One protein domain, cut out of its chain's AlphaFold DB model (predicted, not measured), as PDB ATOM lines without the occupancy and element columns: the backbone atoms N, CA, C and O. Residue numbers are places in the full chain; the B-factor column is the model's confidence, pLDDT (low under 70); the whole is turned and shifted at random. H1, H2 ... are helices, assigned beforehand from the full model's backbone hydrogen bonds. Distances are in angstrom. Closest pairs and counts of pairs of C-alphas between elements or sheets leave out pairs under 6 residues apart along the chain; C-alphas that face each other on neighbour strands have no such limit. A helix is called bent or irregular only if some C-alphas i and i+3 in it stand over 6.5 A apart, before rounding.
ATOM      1  N   SER A   2      14.467  32.782  39.642       84.50
ATOM      2  CA  SER A   2      15.186  31.595  39.138       84.50
ATOM      3  C   SER A   2      14.824  31.314  37.676       84.50
ATOM      4  O   SER A   2      13.749  31.722  37.236       84.50
ATOM      5  N   ILE A   3      15.668  30.578  36.941       86.00
ATOM      6  CA  ILE A   3      15.366  30.187  35.554       86.00
ATOM      7  C   ILE A   3      14.065  29.381  35.455       86.00
ATOM      8  O   ILE A   3      13.255  29.610  34.563       86.00
ATOM      9  N   LYS A   4      13.814  28.516  36.444       86.62
ATOM     10  CA  LYS A   4      12.585  27.729  36.545       86.62
ATOM     11  C   LYS A   4      11.354  28.627  36.681       86.62
ATOM     12  O   LYS A   4      10.381  28.451  35.962       86.62
ATOM     13  N   THR A   5      11.430  29.631  37.555       89.31
ATOM     14  CA  THR A   5      10.349  30.612  37.737       89.31
ATOM     15  C   THR A   5      10.101  31.420  36.463       89.31
ATOM     16  O   THR A   5       8.954  31.724  36.158       89.31
ATOM     17  N   TYR A   6      11.157  31.756  35.716       89.50
ATOM     18  CA  TYR A   6      11.014  32.440  34.433       89.50
ATOM     19  C   TYR A   6      10.292  31.561  33.407       89.50
ATOM     20  O   TYR A   6       9.311  32.008  32.829       89.50
ATOM     21  N   ILE A   7      10.700  30.301  33.237       90.38
ATOM     22  CA  ILE A   7      10.079  29.366  32.277       90.38
ATOM     23  C   ILE A   7       8.584  29.136  32.571       90.38
ATOM     24  O   ILE A   7       7.793  28.928  31.655       90.38
ATOM     25  N   GLU A   8       8.178  29.200  33.838       91.31
ATOM     26  CA  GLU A   8       6.778  29.047  34.260       91.31
ATOM     27  C   GLU A   8       5.953  30.353  34.162       91.31
ATOM     28  O   GLU A   8       4.741  30.328  34.383       91.31
ATOM     29  N   SER A   9       6.583  31.488  33.840       92.81
ATOM     30  CA  SER A   9       5.947  32.813  33.840       92.81
ATOM     31  C   SER A   9       5.154  33.125  32.565       92.81
ATOM     32  O   SER A   9       5.453  32.624  31.480       92.81
ATOM     33  N   ASP A  10       4.180  34.034  32.672       93.81
ATOM     34  CA  ASP A  10       3.433  34.549  31.513       93.81
ATOM     35  C   ASP A  10       4.322  35.330  30.539       93.81
ATOM     36  O   ASP A  10       4.102  35.302  29.332       93.81
ATOM     37  N   GLU A  11       5.369  35.978  31.047       91.38
ATOM     38  CA  GLU A  11       6.363  36.657  30.217       91.38
ATOM     39  C   GLU A  11       7.080  35.674  29.287       91.38
ATOM     40  O   GLU A  11       7.271  35.960  28.104       91.38
ATOM     41  N   PHE A  12       7.419  34.484  29.787       93.19
ATOM     42  CA  PHE A  12       8.012  33.452  28.948       93.19
ATOM     43  C   PHE A  12       7.022  32.927  27.909       93.19
ATOM     44  O   PHE A  12       7.410  32.741  26.762       93.19
ATOM     45  N   ARG A  13       5.740  32.764  28.258       92.69
ATOM     46  CA  ARG A  13       4.698  32.385  27.285       92.69
ATOM     47  C   ARG A  13       4.582  33.407  26.151       92.69
ATOM     48  O   ARG A  13       4.623  33.020  24.990       92.69
ATOM     49  N   LEU A  14       4.553  34.701  26.473       92.81
ATOM     50  CA  LEU A  14       4.558  35.778  25.472       92.81
ATOM     51  C   LEU A  14       5.816  35.749  24.591       92.81
ATOM     52  O   LEU A  14       5.739  35.964  23.381       92.81
ATOM     53  N   PHE A  15       6.975  35.457  25.182       93.62
ATOM     54  CA  PHE A  15       8.214  35.267  24.433       93.62
ATOM     55  C   PHE A  15       8.126  34.090  23.446       93.62
ATOM     56  O   PHE A  15       8.599  34.225  22.315       93.62
ATOM     57  N   LEU A  16       7.528  32.962  23.846       92.81
ATOM     58  CA  LEU A  16       7.319  31.803  22.970       92.81
ATOM     59  C   LEU A  16       6.384  32.144  21.799       92.81
ATOM     60  O   LEU A  16       6.718  31.860  20.651       92.81
ATOM     61  N   ASP A  17       5.252  32.784  22.084       90.62
ATOM     62  CA  ASP A  17       4.201  33.014  21.087       90.62
ATOM     63  C   ASP A  17       4.594  34.050  20.026       90.62
ATOM     64  O   ASP A  17       4.229  33.918  18.852       90.62
ATOM     65  N   GLU A  18       5.354  35.079  20.416       92.88
ATOM     66  CA  GLU A  18       5.669  36.194  19.523       92.88
ATOM     67  C   GLU A  18       7.137  36.218  19.110       92.88
ATOM     68  O   GLU A  18       7.465  35.981  17.946       92.88
ATOM     69  N   SER A  19       8.045  36.464  20.051       94.50
ATOM     70  CA  SER A  19       9.460  36.680  19.743       94.50
ATOM     71  C   SER A  19      10.115  35.431  19.142       94.50
ATOM     72  O   SER A  19      10.818  35.512  18.131       94.50
ATOM     73  N   LEU A  20       9.880  34.259  19.740       95.38
ATOM     74  CA  LEU A  20      10.425  32.993  19.254       95.38
ATOM     75  C   LEU A  20       9.837  32.623  17.887       95.38
ATOM     76  O   LEU A  20      10.587  32.238  16.987       95.38
ATOM     77  N   ARG A  21       8.520  32.792  17.709       95.75
ATOM     78  CA  ARG A  21       7.833  32.591  16.429       95.75
ATOM     79  C   ARG A  21       8.419  33.474  15.330       95.75
ATOM     80  O   ARG A  21       8.785  32.958  14.277       95.75
ATOM     81  N   GLN A  22       8.562  34.777  15.576       95.56
ATOM     82  CA  GLN A  22       9.167  35.711  14.622       95.56
ATOM     83  C   GLN A  22      10.600  35.301  14.265       95.56
ATOM     84  O   GLN A  22      10.973  35.311  13.092       95.56
ATOM     85  N   ASN A  23      11.409  34.886  15.247       95.31
ATOM     86  CA  ASN A  23      12.762  34.403  14.978       95.31
ATOM     87  C   ASN A  23      12.766  33.153  14.081       95.31
ATOM     88  O   ASN A  23      13.586  33.067  13.166       95.31
ATOM     89  N   ALA A  24      11.846  32.212  14.310       96.00
ATOM     90  CA  ALA A  24      11.697  31.019  13.482       96.00
ATOM     91  C   ALA A  24      11.279  31.363  12.042       96.00
ATOM     92  O   ALA A  24      11.895  30.867  11.097       96.00
ATOM     93  N   CYS A  25      10.300  32.256  11.863       95.69
ATOM     94  CA  CYS A  25       9.875  32.747  10.547       95.69
ATOM     95  C   CYS A  25      11.030  33.427   9.794       95.69
ATOM     96  O   CYS A  25      11.338  33.054   8.663       95.69
ATOM     97  N   ASN A  26      11.747  34.336  10.459       94.81
ATOM     98  CA  ASN A  26      12.893  35.033   9.875       94.81
ATOM     99  C   ASN A  26      14.013  34.065   9.461       94.81
ATOM    100  O   ASN A  26      14.716  34.303   8.480       94.81
ATOM    101  N   ALA A  27      14.220  32.975  10.205       94.50
ATOM    102  CA  ALA A  27      15.205  31.957   9.845       94.50
ATOM    103  C   ALA A  27      14.806  31.201   8.568       94.50
ATOM    104  O   ALA A  27      15.663  30.944   7.723       94.50
ATOM    105  N   VAL A  28      13.522  30.870   8.410       95.06
ATOM    106  CA  VAL A  28      12.990  30.265   7.178       95.06
ATOM    107  C   VAL A  28      13.180  31.203   5.988       95.06
ATOM    108  O   VAL A  28      13.717  30.774   4.972       95.06
ATOM    109  N   GLU A  29      12.793  32.471   6.121       94.69
ATOM    110  CA  GLU A  29      12.913  33.469   5.049       94.69
ATOM    111  C   GLU A  29      14.368  33.645   4.619       94.69
ATOM    112  O   GLU A  29      14.692  33.459   3.451       94.69
ATOM    113  N   LYS A  30      15.286  33.826   5.578       92.62
ATOM    114  CA  LYS A  30      16.728  33.893   5.292       92.62
ATOM    115  C   LYS A  30      17.262  32.658   4.574       92.62
ATOM    116  O   LYS A  30      18.188  32.764   3.770       92.62
ATOM    117  N   PHE A  31      16.747  31.475   4.906       93.81
ATOM    118  CA  PHE A  31      17.141  30.264   4.200       93.81
ATOM    119  C   PHE A  31      16.656  30.315   2.748       93.81
ATOM    120  O   PHE A  31      17.478  30.148   1.847       93.81
ATOM    121  N   LEU A  32      15.368  30.594   2.532       93.81
ATOM    122  CA  LEU A  32      14.727  30.605   1.215       93.81
ATOM    123  C   LEU A  32      15.216  31.741   0.299       93.81
ATOM    124  O   LEU A  32      15.304  31.537  -0.905       93.81
ATOM    125  N   ASP A  33      15.647  32.877   0.851       93.19
ATOM    126  CA  ASP A  33      16.250  33.978   0.082       93.19
ATOM    127  C   ASP A  33      17.541  33.560  -0.641       93.19
ATOM    128  O   ASP A  33      17.923  34.137  -1.657       93.19
ATOM    129  N   SER A  34      18.257  32.573  -0.093       90.88
ATOM    130  CA  SER A  34      19.580  32.150  -0.577       90.88
ATOM    131  C   SER A  34      19.627  30.696  -1.056       90.88
ATOM    132  O   SER A  34      20.682  30.230  -1.501       90.88
ATOM    133  N   HIS A  35      18.527  29.946  -0.934       92.25
ATOM    134  CA  HIS A  35      18.501  28.504  -1.165       92.25
ATOM    135  C   HIS A  35      17.199  28.028  -1.799       92.25
ATOM    136  O   HIS A  35      16.127  28.578  -1.588       92.25
ATOM    137  N   GLU A  36      17.301  26.920  -2.530       89.94
ATOM    138  CA  GLU A  36      16.141  26.211  -3.056       89.94
ATOM    139  C   GLU A  36      15.297  25.579  -1.943       89.94
ATOM    140  O   GLU A  36      15.809  25.160  -0.896       89.94
ATOM    141  N   HIS A  37      14.011  25.400  -2.241       91.69
ATOM    142  CA  HIS A  37      13.134  24.578  -1.423       91.69
ATOM    143  C   HIS A  37      13.664  23.143  -1.299       91.69
ATOM    144  O   HIS A  37      14.196  22.550  -2.245       91.69
ATOM    145  N   ILE A  38      13.511  22.570  -0.109       92.38
ATOM    146  CA  ILE A  38      13.944  21.207   0.192       92.38
ATOM    147  C   ILE A  38      12.785  20.227   0.122       92.38
ATOM    148  O   ILE A  38      11.612  20.590   0.148       92.38
ATOM    149  N   ASP A  39      13.131  18.944   0.096       86.50
ATOM    150  CA  ASP A  39      12.132  17.886   0.174       86.50
ATOM    151  C   ASP A  39      11.433  17.936   1.553       86.50
ATOM    152  O   ASP A  39      12.106  17.849   2.583       86.50
ATOM    153  N   ASN A  40      10.094  17.985   1.596       86.62
ATOM    154  CA  ASN A  40       9.307  18.060   2.846       86.62
ATOM    155  C   ASN A  40       9.667  16.969   3.873       86.62
ATOM    156  O   ASN A  40       9.582  17.179   5.081       86.62
ATOM    157  N   VAL A  41      10.136  15.807   3.403       88.94
ATOM    158  CA  VAL A  41      10.612  14.709   4.259       88.94
ATOM    159  C   VAL A  41      11.756  15.127   5.193       88.94
ATOM    160  O   VAL A  41      11.882  14.575   6.284       88.94
ATOM    161  N   GLN A  42      12.572  16.118   4.807       91.19
ATOM    162  CA  GLN A  42      13.618  16.654   5.680       91.19
ATOM    163  C   GLN A  42      12.994  17.341   6.907       91.19
ATOM    164  O   GLN A  42      13.421  17.075   8.029       91.19
ATOM    165  N   LEU A  43      11.935  18.134   6.708       91.94
ATOM    166  CA  LEU A  43      11.233  18.881   7.761       91.94
ATOM    167  C   LEU A  43      10.473  17.953   8.712       91.94
ATOM    168  O   LEU A  43      10.565  18.101   9.929       91.94
ATOM    169  N   HIS A  44       9.777  16.946   8.172       89.38
ATOM    170  CA  HIS A  44       8.991  15.998   8.973       89.38
ATOM    171  C   HIS A  44       9.836  15.178   9.956       89.38
ATOM    172  O   HIS A  44       9.326  14.729  10.979       89.38
ATOM    173  N   SER A  45      11.127  14.990   9.670       88.81
ATOM    174  CA  SER A  45      12.021  14.245  10.561       88.81
ATOM    175  C   SER A  45      12.385  15.001  11.845       88.81
ATOM    176  O   SER A  45      12.758  14.373  12.835       88.81
ATOM    177  N   ILE A  46      12.267  16.333  11.851       94.88
ATOM    178  CA  ILE A  46      12.779  17.181  12.933       94.88
ATOM    179  C   ILE A  46      11.958  17.035  14.227       94.88
ATOM    180  O   ILE A  46      12.564  16.705  15.252       94.88
ATOM    181  N   PRO A  47      10.614  17.195  14.226       93.88
ATOM    182  CA  PRO A  47       9.833  17.141  15.464       93.88
ATOM    183  C   PRO A  47       9.958  15.796  16.180       93.88
ATOM    184  O   PRO A  47      10.203  15.764  17.382       93.88
ATOM    185  N   GLY A  48       9.883  14.685  15.438       93.19
ATOM    186  CA  GLY A  48       9.979  13.343  16.020       93.19
ATOM    187  C   GLY A  48      11.332  13.072  16.684       93.19
ATOM    188  O   GLY A  48      11.388  12.472  17.756       93.19
ATOM    189  N   VAL A  49      12.431  13.557  16.095       95.81
ATOM    190  CA  VAL A  49      13.770  13.406  16.686       95.81
ATOM    191  C   VAL A  49      13.948  14.289  17.922       95.81
ATOM    192  O   VAL A  49      14.537  13.834  18.903       95.81
ATOM    193  N   ILE A  50      13.420  15.516  17.909       95.69
ATOM    194  CA  ILE A  50      13.450  16.396  19.085       95.69
ATOM    195  C   ILE A  50      12.612  15.802  20.223       95.69
ATOM    196  O   ILE A  50      13.076  15.762  21.356       95.69
ATOM    197  N   GLN A  51      11.415  15.287  19.942       92.19
ATOM    198  CA  GLN A  51      10.560  14.670  20.961       92.19
ATOM    199  C   GLN A  51      11.180  13.394  21.549       92.19
ATOM    200  O   GLN A  51      11.096  13.172  22.753       92.19
ATOM    201  N   GLY A  52      11.827  12.566  20.721       92.56
ATOM    202  CA  GLY A  52      12.417  11.299  21.164       92.56
ATOM    203  C   GLY A  52      13.805  11.414  21.807       92.56
ATOM    204  O   GLY A  52      14.150  10.593  22.653       92.56
ATOM    205  N   GLY A  53      14.618  12.395  21.406       91.00
ATOM    206  CA  GLY A  53      16.027  12.503  21.817       91.00
ATOM    207  C   GLY A  53      16.472  13.896  22.260       91.00
ATOM    208  O   GLY A  53      17.662  14.104  22.518       91.00
ATOM    209  N   GLY A  54      15.553  14.860  22.326       93.69
ATOM    210  CA  GLY A  54      15.836  16.241  22.692       93.69
ATOM    211  C   GLY A  54      16.891  16.894  21.800       93.69
ATOM    212  O   GLY A  54      17.065  16.569  20.621       93.69
ATOM    213  N   MET A  55      17.652  17.807  22.403       93.00
ATOM    214  CA  MET A  55      18.744  18.514  21.733       93.00
ATOM    215  C   MET A  55      19.838  17.572  21.209       93.00
ATOM    216  O   MET A  55      20.389  17.802  20.132       93.00
ATOM    217  N   ALA A  56      20.168  16.516  21.959       94.06
ATOM    218  CA  ALA A  56      21.216  15.571  21.580       94.06
ATOM    219  C   ALA A  56      20.822  14.779  20.326       94.06
ATOM    220  O   ALA A  56      21.576  14.761  19.354       94.06
ATOM    221  N   GLY A  57      19.606  14.221  20.307       95.38
ATOM    222  CA  GLY A  57      19.076  13.519  19.139       95.38
ATOM    223  C   GLY A  57      19.009  14.422  17.908       95.38
ATOM    224  O   GLY A  57      19.408  14.017  16.813       95.38
ATOM    225  N   PHE A  58      18.580  15.675  18.085       96.44
ATOM    226  CA  PHE A  58      18.544  16.635  16.985       96.44
ATOM    227  C   PHE A  58      19.943  16.963  16.449       96.44
ATOM    228  O   PHE A  58      20.156  16.974  15.235       96.44
ATOM    229  N   LYS A  59      20.926  17.157  17.334       95.88
ATOM    230  CA  LYS A  59      22.322  17.376  16.940       95.88
ATOM    231  C   LYS A  59      22.871  16.209  16.123       95.88
ATOM    232  O   LYS A  59      23.504  16.434  15.090       95.88
ATOM    233  N   ASP A  60      22.605  14.982  16.556       96.69
ATOM    234  CA  ASP A  60      23.055  13.774  15.865       96.69
ATOM    235  C   ASP A  60      22.421  13.642  14.477       96.69
ATOM    236  O   ASP A  60      23.115  13.316  13.507       96.69
ATOM    237  N   LEU A  61      21.124  13.952  14.347       96.12
ATOM    238  CA  LEU A  61      20.443  14.012  13.052       96.12
ATOM    239  C   LEU A  61      21.124  15.023  12.124       96.12
ATOM    240  O   LEU A  61      21.506  14.663  11.009       96.12
ATOM    241  N   VAL A  62      21.310  16.258  12.589       96.62
ATOM    242  CA  VAL A  62      21.916  17.342  11.804       96.62
ATOM    243  C   VAL A  62      23.327  16.965  11.346       96.62
ATOM    244  O   VAL A  62      23.647  17.068  10.161       96.62
ATOM    245  N   GLU A  63      24.169  16.457  12.247       96.25
ATOM    246  CA  GLU A  63      25.537  16.039  11.922       96.25
ATOM    247  C   GLU A  63      25.580  14.872  10.930       96.25
ATOM    248  O   GLU A  63      26.386  14.867   9.993       96.25
ATOM    249  N   LYS A  64      24.695  13.883  11.094       96.06
ATOM    250  CA  LYS A  64      24.584  12.752  10.166       96.06
ATOM    251  C   LYS A  64      24.155  13.220   8.780       96.06
ATOM    252  O   LYS A  64      24.728  12.770   7.787       96.06
ATOM    253  N   GLN A  65      23.180  14.122   8.708       95.50
ATOM    254  CA  GLN A  65      22.657  14.625   7.445       95.50
ATOM    255  C   GLN A  65      23.671  15.509   6.712       95.50
ATOM    256  O   GLN A  65      23.919  15.283   5.532       95.50
ATOM    257  N   LYS A  66      24.372  16.411   7.409       94.25
ATOM    258  CA  LYS A  66      25.480  17.189   6.822       94.25
ATOM    259  C   LYS A  66      26.541  16.305   6.166       94.25
ATOM    260  O   LYS A  66      27.056  16.627   5.099       94.25
ATOM    261  N   LYS A  67      26.884  15.184   6.809       93.25
ATOM    262  CA  LYS A  67      27.945  14.286   6.333       93.25
ATOM    263  C   LYS A  67      27.491  13.353   5.213       93.25
ATOM    264  O   LYS A  67      28.287  13.059   4.330       93.25
ATOM    265  N   ARG A  68      26.254  12.847   5.271       93.69
ATOM    266  CA  ARG A  68      25.800  11.723   4.429       93.69
ATOM    267  C   ARG A  68      24.792  12.094   3.346       93.69
ATOM    268  O   ARG A  68      24.551  11.269   2.471       93.69
ATOM    269  N   ASN A  69      24.172  13.271   3.402       91.00
ATOM    270  CA  ASN A  69      23.156  13.635   2.419       91.00
ATOM    271  C   ASN A  69      23.808  13.897   1.054       91.00
ATOM    272  O   ASN A  69      24.728  14.707   0.934       91.00
ATOM    273  N   THR A  70      23.341  13.185   0.030       91.75
ATOM    274  CA  THR A  70      23.898  13.239  -1.329       91.75
ATOM    275  C   THR A  70      23.326  14.391  -2.149       91.75
ATOM    276  O   THR A  70      23.967  14.845  -3.094       91.75
ATOM    277  N   LYS A  71      22.140  14.899  -1.791       93.50
ATOM    278  CA  LYS A  71      21.526  16.045  -2.468       93.50
ATOM    279  C   LYS A  71      22.085  17.342  -1.891       93.50
ATOM    280  O   LYS A  71      21.863  17.642  -0.716       93.50
ATOM    281  N   LEU A  72      22.737  18.146  -2.732       92.31
ATOM    282  CA  LEU A  72      23.379  19.398  -2.312       92.31
ATOM    283  C   LEU A  72      22.409  20.358  -1.603       92.31
ATOM    284  O   LEU A  72      22.752  20.876  -0.546       92.31
ATOM    285  N   ARG A  73      21.186  20.546  -2.124       93.38
ATOM    286  CA  ARG A  73      20.168  21.415  -1.498       93.38
ATOM    287  C   ARG A  73      19.808  20.989  -0.071       93.38
ATOM    288  O   ARG A  73      19.767  21.817   0.833       93.38
ATOM    289  N   ASN A  74      19.650  19.683   0.159       93.75
ATOM    290  CA  ASN A  74      19.340  19.157   1.485       93.75
ATOM    291  C   ASN A  74      20.555  19.309   2.404       93.75
ATOM    292  O   ASN A  74      20.412  19.701   3.554       93.75
ATOM    293  N   LYS A  75      21.768  19.056   1.896       94.38
ATOM    294  CA  LYS A  75      22.999  19.268   2.663       94.38
ATOM    295  C   LYS A  75      23.133  20.722   3.134       94.38
ATOM    296  O   LYS A  75      23.368  20.930   4.322       94.38
ATOM    297  N   LYS A  76      22.890  21.701   2.254       94.75
ATOM    298  CA  LYS A  76      22.886  23.133   2.607       94.75
ATOM    299  C   LYS A  76      21.856  23.466   3.687       94.75
ATOM    300  O   LYS A  76      22.162  24.211   4.609       94.75
ATOM    301  N   PHE A  77      20.665  22.869   3.631       95.94
ATOM    302  CA  PHE A  77      19.665  23.019   4.692       95.94
ATOM    303  C   PHE A  77      20.153  22.504   6.050       95.94
ATOM    304  O   PHE A  77      20.034  23.195   7.059       95.94
ATOM    305  N   TRP A  78      20.763  21.323   6.095       96.25
ATOM    306  CA  TRP A  78      21.298  20.790   7.350       96.25
ATOM    307  C   TRP A  78      22.509  21.579   7.862       96.25
ATOM    308  O   TRP A  78      22.684  21.728   9.071       96.25
ATOM    309  N   GLU A  79      23.331  22.125   6.966       95.00
ATOM    310  CA  GLU A  79      24.399  23.069   7.317       95.00
ATOM    311  C   GLU A  79      23.830  24.369   7.895       95.00
ATOM    312  O   GLU A  79      24.321  24.842   8.923       95.00
ATOM    313  N   PHE A  80      22.753  24.889   7.304       94.88
ATOM    314  CA  PHE A  80      22.025  26.045   7.811       94.88
ATOM    315  C   PHE A  80      21.472  25.792   9.220       94.88
ATOM    316  O   PHE A  80      21.772  26.563  10.131       94.88
ATOM    317  N   LEU A  81      20.761  24.680   9.445       95.50
ATOM    318  CA  LEU A  81      20.244  24.324  10.775       95.50
ATOM    319  C   LEU A  81      21.362  24.149  11.810       95.50
ATOM    320  O   LEU A  81      21.215  24.541  12.969       95.50
ATOM    321  N   HIS A  82      22.511  23.607  11.400       95.00
ATOM    322  CA  HIS A  82      23.679  23.540  12.270       95.00
ATOM    323  C   HIS A  82      24.200  24.926  12.651       95.00
ATOM    324  O   HIS A  82      24.508  25.160  13.818       95.00
ATOM    325  N   GLY A  83      24.301  25.845  11.690       92.69
ATOM    326  CA  GLY A  83      24.652  27.240  11.957       92.69
ATOM    327  C   GLY A  83      23.664  27.915  12.910       92.69
ATOM    328  O   GLY A  83      24.074  28.584  13.857       92.69
ATOM    329  N   LEU A  84      22.372  27.666  12.694       93.31
ATOM    330  CA  LEU A  84      21.268  28.264  13.436       93.31
ATOM    331  C   LEU A  84      21.217  27.817  14.903       93.31
ATOM    332  O   LEU A  84      20.938  28.634  15.775       93.31
ATOM    333  N   VAL A  85      21.489  26.542  15.194       93.06
ATOM    334  CA  VAL A  85      21.285  25.974  16.543       93.06
ATOM    335  C   VAL A  85      22.599  25.636  17.251       93.06
ATOM    336  O   VAL A  85      22.709  25.781  18.470       93.06
ATOM    337  N   PHE A  86      23.621  25.190  16.514       91.06
ATOM    338  CA  PHE A  86      24.767  24.480  17.090       91.06
ATOM    339  C   PHE A  86      26.126  25.165  16.940       91.06
ATOM    340  O   PHE A  86      27.031  24.819  17.707       91.06
ATOM    341  N   ALA A  87      26.293  26.129  16.035       84.19
ATOM    342  CA  ALA A  87      27.570  26.817  15.852       84.19
ATOM    343  C   ALA A  87      28.030  27.577  17.117       84.19
ATOM    344  O   ALA A  87      27.230  27.993  17.961       84.19
ATOM    345  N   THR A  88      29.349  27.688  17.301       80.19
ATOM    346  CA  THR A  88      29.981  28.451  18.392       80.19
ATOM    347  C   THR A  88      31.310  29.047  17.893       80.19
ATOM    348  O   THR A  88      32.236  28.272  17.650       80.19
ATOM    349  N   PRO A  89      31.429  30.382  17.749       70.88
ATOM    350  CA  PRO A  89      30.341  31.357  17.881       70.88
ATOM    351  C   PRO A  89      29.229  31.095  16.850       70.88
ATOM    352  O   PRO A  89      29.490  30.610  15.751       70.88
ATOM    353  N   GLY A  90      27.977  31.319  17.253       71.44
ATOM    354  CA  GLY A  90      26.830  31.263  16.347       71.44
ATOM    355  C   GLY A  90      26.704  32.563  15.554       71.44
ATOM    356  O   GLY A  90      27.340  33.560  15.890       71.44
ATOM    357  N   SER A  91      25.862  32.571  14.522       78.75
ATOM    358  CA  SER A  91      25.438  33.829  13.899       78.75
ATOM    359  C   SER A  91      24.637  34.683  14.893       78.75
ATOM    360  O   SER A  91      24.085  34.167  15.872       78.75
ATOM    361  N   GLU A  92      24.527  35.990  14.646       76.19
ATOM    362  CA  GLU A  92      23.700  36.892  15.473       76.19
ATOM    363  C   GLU A  92      22.234  36.445  15.530       76.19
ATOM    364  O   GLU A  92      21.570  36.587  16.549       76.19
ATOM    365  N   TYR A  93      21.752  35.824  14.454       78.56
ATOM    366  CA  TYR A  93      20.403  35.270  14.358       78.56
ATOM    367  C   TYR A  93      20.301  33.806  14.811       78.56
ATOM    368  O   TYR A  93      19.242  33.203  14.659       78.56
ATOM    369  N   SER A  94      21.382  33.209  15.323       89.62
ATOM    370  CA  SER A  94      21.327  31.857  15.881       89.62
ATOM    371  C   SER A  94      20.409  31.821  17.101       89.62
ATOM    372  O   SER A  94      20.315  32.795  17.848       89.62
ATOM    373  N   LEU A  95      19.773  30.678  17.346       91.19
ATOM    374  CA  LEU A  95      18.848  30.504  18.464       91.19
ATOM    375  C   LEU A  95      19.528  30.800  19.812       91.19
ATOM    376  O   LEU A  95      18.925  31.396  20.700       91.19
ATOM    377  N   ARG A  96      20.817  30.455  19.944       91.12
ATOM    378  CA  ARG A  96      21.636  30.792  21.120       91.12
ATOM    379  C   ARG A  96      21.796  32.292  21.309       91.12
ATOM    380  O   ARG A  96      21.544  32.777  22.407       91.12
ATOM    381  N   SER A  97      22.223  33.002  20.266       89.38
ATOM    382  CA  SER A  97      22.407  34.458  20.316       89.38
ATOM    383  C   SER A  97      21.083  35.161  20.600       89.38
ATOM    384  O   SER A  97      21.027  36.049  21.443       89.38
ATOM    385  N   PHE A  98      20.003  34.701  19.965       91.69
ATOM    386  CA  PHE A  98      18.664  35.240  20.151       91.69
ATOM    387  C   PHE A  98      18.152  35.085  21.589       91.69
ATOM    388  O   PHE A  98      17.639  36.042  22.161       91.69
ATOM    389  N   ILE A  99      18.325  33.906  22.195       92.12
ATOM    390  CA  ILE A  99      17.929  33.660  23.590       92.12
ATOM    391  C   ILE A  99      18.813  34.446  24.555       92.12
ATOM    392  O   ILE A  99      18.297  35.061  25.482       92.12
ATOM    393  N   ALA A 100      20.128  34.465  24.331       89.75
ATOM    394  CA  ALA A 100      21.058  35.213  25.175       89.75
ATOM    395  C   ALA A 100      20.819  36.733  25.129       89.75
ATOM    396  O   ALA A 100      21.174  37.426  26.075       89.75
ATOM    397  N   ALA A 101      20.219  37.247  24.051       89.44
ATOM    398  CA  ALA A 101      19.854  38.653  23.901       89.44
ATOM    399  C   ALA A 101      18.497  39.019  24.529       89.44
ATOM    400  O   ALA A 101      18.159  40.199  24.578       89.44
ATOM    401  N   GLN A 102      17.705  38.048  25.003       89.88
ATOM    402  CA  GLN A 102      16.439  38.355  25.668       89.88
ATOM    403  C   GLN A 102      16.700  39.096  26.987       89.88
ATOM    404  O   GLN A 102      17.492  38.589  27.786       89.88
ATOM    405  N   PRO A 103      16.019  40.225  27.274       88.56
ATOM    406  CA  PRO A 103      16.301  41.049  28.454       88.56
ATOM    407  C   PRO A 103      16.319  40.253  29.763       88.56
ATOM    408  O   PRO A 103      17.265  40.334  30.537       88.56
ATOM    409  N   ARG A 104      15.332  39.371  29.964       88.25
ATOM    410  CA  ARG A 104      15.274  38.517  31.159       88.25
ATOM    411  C   ARG A 104      16.383  37.494  31.255       88.25
ATOM    412  O   ARG A 104      16.782  37.146  32.359       88.25
ATOM    413  N   ILE A 105      16.857  36.982  30.123       88.94
ATOM    414  CA  ILE A 105      18.005  36.083  30.125       88.94
ATOM    415  C   ILE A 105      19.258  36.883  30.447       88.94
ATOM    416  O   ILE A 105      20.011  36.445  31.306       88.94
ATOM    417  N   GLN A 106      19.441  38.066  29.852       89.88
ATOM    418  CA  GLN A 106      20.564  38.953  30.161       89.88
ATOM    419  C   GLN A 106      20.642  39.298  31.650       89.88
ATOM    420  O   GLN A 106      21.725  39.192  32.215       89.88
ATOM    421  N   ASP A 107      19.510  39.581  32.303       88.38
ATOM    422  CA  ASP A 107      19.444  39.830  33.752       88.38
ATOM    423  C   ASP A 107      19.930  38.635  34.604       88.38
ATOM    424  O   ASP A 107      20.301  38.795  35.768       88.38
ATOM    425  N   LEU A 108      19.890  37.416  34.052       87.38
ATOM    426  CA  LEU A 108      20.347  36.189  34.713       87.38
ATOM    427  C   LEU A 108      21.794  35.818  34.360       87.38
ATOM    428  O   LEU A 108      22.396  34.999  35.062       87.38
ATOM    429  N   LEU A 109      22.346  36.368  33.275       89.31
ATOM    430  CA  LEU A 109      23.727  36.130  32.874       89.31
ATOM    431  C   LEU A 109      24.663  36.989  33.725       89.31
ATOM    432  O   LEU A 109      24.424  38.171  33.946       89.31
ATOM    433  N   LYS A 110      25.766  36.395  34.178       89.88
ATOM    434  CA  LYS A 110      26.813  37.147  34.881       89.88
ATOM    435  C   LYS A 110      27.787  37.766  33.893       89.88
ATOM    436  O   LYS A 110      28.113  37.124  32.888       89.88
ATOM    437  N   ASP A 111      28.291  38.956  34.204       88.06
ATOM    438  CA  ASP A 111      29.343  39.574  33.404       88.06
ATOM    439  C   ASP A 111      30.666  38.821  33.625       88.06
ATOM    440  O   ASP A 111      31.101  38.589  34.753       88.06
ATOM    441  N   GLU A 112      31.323  38.411  32.536       85.69
ATOM    442  CA  GLU A 112      32.629  37.755  32.612       85.69
ATOM    443  C   GLU A 112      33.682  38.665  33.268       85.69
ATOM    444  O   GLU A 112      34.612  38.151  33.888       85.69
ATOM    445  N   THR A 113      33.532  39.993  33.191       88.50
ATOM    446  CA  THR A 113      34.471  40.956  33.787       88.50
ATOM    447  C   THR A 113      34.429  40.996  35.319       88.50
ATOM    448  O   THR A 113      35.378  41.484  35.932       88.50
ATOM    449  N   GLU A 114      33.410  40.399  35.952       88.19
ATOM    450  CA  GLU A 114      33.343  40.237  37.414       88.19
ATOM    451  C   GLU A 114      34.489  39.368  37.957       88.19
ATOM    452  O   GLU A 114      34.872  39.483  39.123       88.19
ATOM    453  N   ALA A 115      35.055  38.490  37.120       89.12
ATOM    454  CA  ALA A 115      36.200  37.668  37.477       89.12
ATOM    455  C   ALA A 115      37.522  38.317  37.039       89.12
ATOM    456  O   ALA A 115      37.781  38.538  35.853       89.12
ATOM    457  N   SER A 116      38.409  38.527  38.012       86.81
ATOM    458  CA  SER A 116      39.745  39.094  37.800       86.81
ATOM    459  C   SER A 116      40.723  38.126  37.125       86.81
ATOM    460  O   SER A 116      41.735  38.557  36.569       86.81
ATOM    461  N   ASP A 117      40.439  36.822  37.142       90.88
ATOM    462  CA  ASP A 117      41.316  35.785  36.619       90.88
ATOM    463  C   ASP A 117      40.657  34.936  35.515       90.88
ATOM    464  O   ASP A 117      39.446  34.702  35.481       90.88
ATOM    465  N   LYS A 118      41.482  34.402  34.603       91.62
ATOM    466  CA  LYS A 118      41.012  33.609  33.450       91.62
ATOM    467  C   LYS A 118      40.194  32.378  33.853       91.62
ATOM    468  O   LYS A 118      39.356  31.920  33.073       91.62
ATOM    469  N   LYS A 119      40.452  31.790  35.029       92.56
ATOM    470  CA  LYS A 119      39.714  30.609  35.494       92.56
ATOM    471  C   LYS A 119      38.316  31.014  35.956       92.56
ATOM    472  O   LYS A 119      37.369  30.333  35.563       92.56
ATOM    473  N   GLY A 120      38.179  32.117  36.694       91.00
ATOM    474  CA  GLY A 120      36.881  32.694  37.050       91.00
ATOM    475  C   GLY A 120      36.053  33.069  35.816       91.00
ATOM    476  O   GLY A 120      34.922  32.603  35.677       91.00
ATOM    477  N   GLN A 121      36.651  33.763  34.842       90.44
ATOM    478  CA  GLN A 121      35.984  34.121  33.576       90.44
ATOM    479  C   GLN A 121      35.453  32.883  32.839       90.44
ATOM    480  O   GLN A 121      34.308  32.831  32.389       90.44
ATOM    481  N   LYS A 122      36.266  31.819  32.772       91.62
ATOM    482  CA  LYS A 122      35.868  30.544  32.157       91.62
ATOM    483  C   LYS A 122      34.713  29.865  32.903       91.62
ATOM    484  O   LYS A 122      33.890  29.210  32.261       91.62
ATOM    485  N   GLN A 123      34.654  29.977  34.230       92.25
ATOM    486  CA  GLN A 123      33.548  29.434  35.024       92.25
ATOM    487  C   GLN A 123      32.248  30.195  34.769       92.25
ATOM    488  O   GLN A 123      31.231  29.546  34.531       92.25
ATOM    489  N   ILE A 124      32.298  31.531  34.735       91.88
ATOM    490  CA  ILE A 124      31.147  32.380  34.396       91.88
ATOM    491  C   ILE A 124      30.624  32.027  33.004       91.88
ATOM    492  O   ILE A 124      29.459  31.665  32.857       91.88
ATOM    493  N   ARG A 125      31.506  31.984  31.996       90.69
ATOM    494  CA  ARG A 125      31.139  31.595  30.627       90.69
ATOM    495  C   ARG A 125      30.470  30.225  30.563       90.69
ATOM    496  O   ARG A 125      29.499  30.033  29.834       90.69
ATOM    497  N   LYS A 126      30.991  29.250  31.315       91.38
ATOM    498  CA  LYS A 126      30.412  27.903  31.375       91.38
ATOM    499  C   LYS A 126      29.026  27.924  32.025       91.38
ATOM    500  O   LYS A 126      28.133  27.270  31.503       91.38
ATOM    501  N   ALA A 127      28.845  28.661  33.118       91.00
ATOM    502  CA  ALA A 127      27.558  28.785  33.798       91.00
ATOM    503  C   ALA A 127      26.510  29.479  32.913       91.00
ATOM    504  O   ALA A 127      25.425  28.933  32.722       91.00
ATOM    505  N   ASN A 128      26.869  30.603  32.287       91.50
ATOM    506  CA  ASN A 128      26.019  31.320  31.333       91.50
ATOM    507  C   ASN A 128      25.597  30.411  30.169       91.50
ATOM    508  O   ASN A 128      24.424  30.355  29.806       91.50
ATOM    509  N   LYS A 129      26.541  29.633  29.623       90.31
ATOM    510  CA  LYS A 129      26.246  28.660  28.568       90.31
ATOM    511  C   LYS A 129      25.230  27.605  29.017       90.31
ATOM    512  O   LYS A 129      24.319  27.308  28.254       90.31
ATOM    513  N   VAL A 130      25.387  27.046  30.219       91.38
ATOM    514  CA  VAL A 130      24.454  26.042  30.760       91.38
ATOM    515  C   VAL A 130      23.048  26.626  30.896       91.38
ATOM    516  O   VAL A 130      22.094  25.976  30.484       91.38
ATOM    517  N   LEU A 131      22.924  27.861  31.390       91.19
ATOM    518  CA  LEU A 131      21.634  28.540  31.532       91.19
ATOM    519  C   LEU A 131      20.939  28.726  30.176       91.19
ATOM    520  O   LEU A 131      19.767  28.393  30.024       91.19
ATOM    521  N   VAL A 132      21.669  29.199  29.164       91.50
ATOM    522  CA  VAL A 132      21.120  29.354  27.808       91.50
ATOM    523  C   VAL A 132      20.740  27.998  27.203       91.50
ATOM    524  O   VAL A 132      19.692  27.883  26.575       91.50
ATOM    525  N   GLU A 133      21.552  26.953  27.395       90.88
ATOM    526  CA  GLU A 133      21.242  25.597  26.915       90.88
ATOM    527  C   GLU A 133      20.000  24.997  27.588       90.88
ATOM    528  O   GLU A 133      19.230  24.291  26.928       90.88
ATOM    529  N   GLU A 134      19.764  25.315  28.861       91.50
ATOM    530  CA  GLU A 134      18.543  24.933  29.569       91.50
ATOM    531  C   GLU A 134      17.320  25.556  28.892       91.50
ATOM    532  O   GLU A 134      16.430  24.822  28.467       91.50
ATOM    533  N   VAL A 135      17.319  26.874  28.660       93.12
ATOM    534  CA  VAL A 135      16.220  27.564  27.956       93.12
ATOM    535  C   VAL A 135      16.016  27.012  26.552       93.12
ATOM    536  O   VAL A 135      14.878  26.763  26.154       93.12
ATOM    537  N   ILE A 136      17.101  26.771  25.807       92.94
ATOM    538  CA  ILE A 136      16.992  26.200  24.462       92.94
ATOM    539  C   ILE A 136      16.246  24.869  24.501       92.94
ATOM    540  O   ILE A 136      15.409  24.622  23.641       92.94
ATOM    541  N   THR A 137      16.527  24.021  25.486       91.75
ATOM    542  CA  THR A 137      15.884  22.708  25.598       91.75
ATOM    543  C   THR A 137      14.360  22.826  25.686       91.75
ATOM    544  O   THR A 137      13.664  22.027  25.063       91.75
ATOM    545  N   TYR A 138      13.845  23.849  26.376       92.25
ATOM    546  CA  TYR A 138      12.405  24.115  26.455       92.25
ATOM    547  C   TYR A 138      11.828  24.674  25.154       92.25
ATOM    548  O   TYR A 138      10.736  24.283  24.752       92.25
ATOM    549  N   VAL A 139      12.544  25.579  24.484       94.88
ATOM    550  CA  VAL A 139      11.992  26.273  23.309       94.88
ATOM    551  C   VAL A 139      12.205  25.535  21.998       94.88
ATOM    552  O   VAL A 139      11.509  25.820  21.032       94.88
ATOM    553  N   LEU A 140      13.152  24.597  21.931       95.44
ATOM    554  CA  LEU A 140      13.528  23.913  20.692       95.44
ATOM    555  C   LEU A 140      12.343  23.234  19.979       95.44
ATOM    556  O   LEU A 140      12.240  23.406  18.764       95.44
ATOM    557  N   PRO A 141      11.443  22.493  20.663       95.25
ATOM    558  CA  PRO A 141      10.293  21.884  19.997       95.25
ATOM    559  C   PRO A 141       9.367  22.943  19.387       95.25
ATOM    560  O   PRO A 141       9.065  22.881  18.199       95.25
ATOM    561  N   ILE A 142       9.015  23.963  20.176       95.56
ATOM    562  CA  ILE A 142       8.106  25.055  19.792       95.56
ATOM    563  C   ILE A 142       8.700  25.870  18.636       95.56
ATOM    564  O   ILE A 142       8.027  26.182  17.654       95.56
ATOM    565  N   TYR A 143      10.003  26.147  18.698       96.81
ATOM    566  CA  TYR A 143      10.736  26.818  17.632       96.81
ATOM    567  C   TYR A 143      10.585  26.084  16.298       96.81
ATOM    568  O   TYR A 143      10.289  26.704  15.277       96.81
ATOM    569  N   PHE A 144      10.759  24.759  16.296       96.50
ATOM    570  CA  PHE A 144      10.651  23.965  15.075       96.50
ATOM    571  C   PHE A 144       9.210  23.704  14.625       96.50
ATOM    572  O   PHE A 144       8.996  23.464  13.436       96.50
ATOM    573  N   GLU A 145       8.221  23.814  15.512       94.94
ATOM    574  CA  GLU A 145       6.809  23.886  15.120       94.94
ATOM    575  C   GLU A 145       6.532  25.158  14.309       94.94
ATOM    576  O   GLU A 145       6.022  25.068  13.189       94.94
ATOM    577  N   HIS A 146       6.947  26.329  14.808       96.06
ATOM    578  CA  HIS A 146       6.819  27.594  14.077       96.06
ATOM    579  C   HIS A 146       7.624  27.598  12.774       96.06
ATOM    580  O   HIS A 146       7.091  27.972  11.730       96.06
ATOM    581  N   PHE A 147       8.875  27.128  12.816       95.94
ATOM    582  CA  PHE A 147       9.743  27.025  11.643       95.94
ATOM    583  C   PHE A 147       9.086  26.181  10.547       95.94
ATOM    584  O   PHE A 147       8.956  26.626   9.411       95.94
ATOM    585  N   ASN A 148       8.633  24.968  10.881       94.94
ATOM    586  CA  ASN A 148       8.023  24.074   9.901       94.94
ATOM    587  C   ASN A 148       6.700  24.633   9.371       94.94
ATOM    588  O   ASN A 148       6.452  24.557   8.169       94.94
ATOM    589  N   CYS A 149       5.864  25.210  10.241       94.56
ATOM    590  CA  CYS A 149       4.604  25.830   9.841       94.56
ATOM    591  C   CYS A 149       4.832  26.952   8.817       94.56
ATOM    592  O   CYS A 149       4.236  26.928   7.737       94.56
ATOM    593  N   HIS A 150       5.756  27.877   9.106       95.88
ATOM    594  CA  HIS A 150       6.091  28.973   8.193       95.88
ATOM    595  C   HIS A 150       6.709  28.463   6.894       95.88
ATOM    596  O   HIS A 150       6.321  28.894   5.812       95.88
ATOM    597  N   TYR A 151       7.610  27.481   6.976       95.19
ATOM    598  CA  TYR A 151       8.207  26.869   5.791       95.19
ATOM    599  C   TYR A 151       7.144  26.275   4.861       95.19
ATOM    600  O   TYR A 151       7.189  26.490   3.652       95.19
ATOM    601  N   PHE A 152       6.168  25.544   5.408       91.94
ATOM    602  CA  PHE A 152       5.082  24.980   4.607       91.94
ATOM    603  C   PHE A 152       4.158  26.044   4.021       91.94
ATOM    604  O   PHE A 152       3.624  25.823   2.940       91.94
ATOM    605  N   TYR A 153       3.960  27.171   4.705       91.81
ATOM    606  CA  TYR A 153       3.195  28.293   4.165       91.81
ATOM    607  C   TYR A 153       3.913  28.950   2.977       91.81
ATOM    608  O   TYR A 153       3.288  29.189   1.951       91.81
ATOM    609  N   MET A 154       5.226  29.163   3.093       88.81
ATOM    610  CA  MET A 154       6.062  29.783   2.055       88.81
ATOM    611  C   MET A 154       6.343  28.868   0.850       88.81
ATOM    612  O   MET A 154       6.814  29.338  -0.178       88.81
TER     613      MET A 154
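What this domain is: This is residues 2 to 154 of the 156 residues of an uncharacterized protein of Desulfobacterales bacterium (UniProt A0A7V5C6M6). Five helical rods, H2, H7b, H3a, H3b and H4, are set round a nearly closed ring, with only a thin join between H4 and H2. At one end the long bent helix H7 turns out of this ring, and its arm H7a reaches away as the model's long extension, with short H5 between it and H4, and H1 and H6 near it. The printed part has 153 residues with seven named helices, H1 to H7 in chain order, and no named strand: it is all helix. The whole is compact, with a radius of gyration of the C-alphas of 16.5 A and spans of 50 by 35 by 30 A.

How they stand to each other: Start at H1, residues 3 to 7, which is close to but not clearly touching H2, residues 10 to 34; their closest C-alphas, of Tyr 6 and Phe 12, are 6.3 A apart. Next comes residues 40 to 68, by its hydrogen bonds assigned as one helix, H3, but bent: C-alphas 52 and 55 are 9.6 A apart. Its arm H3a, residues 40 to 52, is irregular, with C-alphas 44 and 47 6.6 A apart. H3a touches the arm H3b, residues 55 to 68, closest at the C-alphas of Ile 50 and Phe 58, 5.5 A. H3b and H4, residues 72 to 85, form a helical hairpin at a shallow tilt of 30 degrees, closest at the C-alphas of Lys 66 and Lys 75, 5.3 A. H4 only just touches H2, with 3 pairs of C-alphas within 8 A, the closest those of Phe 31 and Phe 80, 7.4 A. H4 also only just touches H5, residues 95 to 100, with 3 such pairs, closest at Val 85 and Leu 95, 5.5 A between C-alphas. After H6, residues 103 to 106, look at residues 118 to 154, by hydrogen bonds one helix, H7, but bent: C-alphas 138 and 141 are 7.2 A apart, and the arms H7a, residues 118 to 138, and H7b, residues 141 to 154, stand at a steep tilt of 61 degrees. H7a touches H5 at a steep tilt of 60 degrees, closest at the C-alphas of Val 132 and Ala 100, 6.4 A. H7b touches H2 at a steep tilt of 44 degrees, the same way, closest at the C-alphas of Phe 147 and Ala 24, 4.8 A. H7b touches H3a at a shallow tilt of 12 degrees, opposite ways, closest at the C-alphas of Pro 141 and Ile 50, 6.4 A. Of the 7 touching pairs with a tilt, 5 are shallow, a mostly aligned packing, the helices running nearly along one another. Every O i to N i+4 pair is within hydrogen-bond range in H1, H3b, H4, H5, H7a and H7b; in H2 it is 18 of 21 and in H3a 6 of 9, and H6 is too short for such a pair.

Where its parts are: Find C-alpha 3, where H1 begins, at (15.366, 30.187, 35.554). H2 runs from C-alpha 10 at (3.433, 34.549, 31.513) over 36.0 A. H3a spans 19.8 A, H3b 19.9 A and H4 20.1 A. H7a spans 30.9 A and H7b 20.1 A, ending at C-alpha 154, (6.062, 29.783, 2.055).

The domain as a whole: The C-alphas farthest apart, of Asp 39 and Ser 116, are 51.3 A apart. The printed part has no cut; the link from H6 to H7, 11 residues, is long. The mean pLDDT of the printed part is 91.7, and no printed residue is under 70.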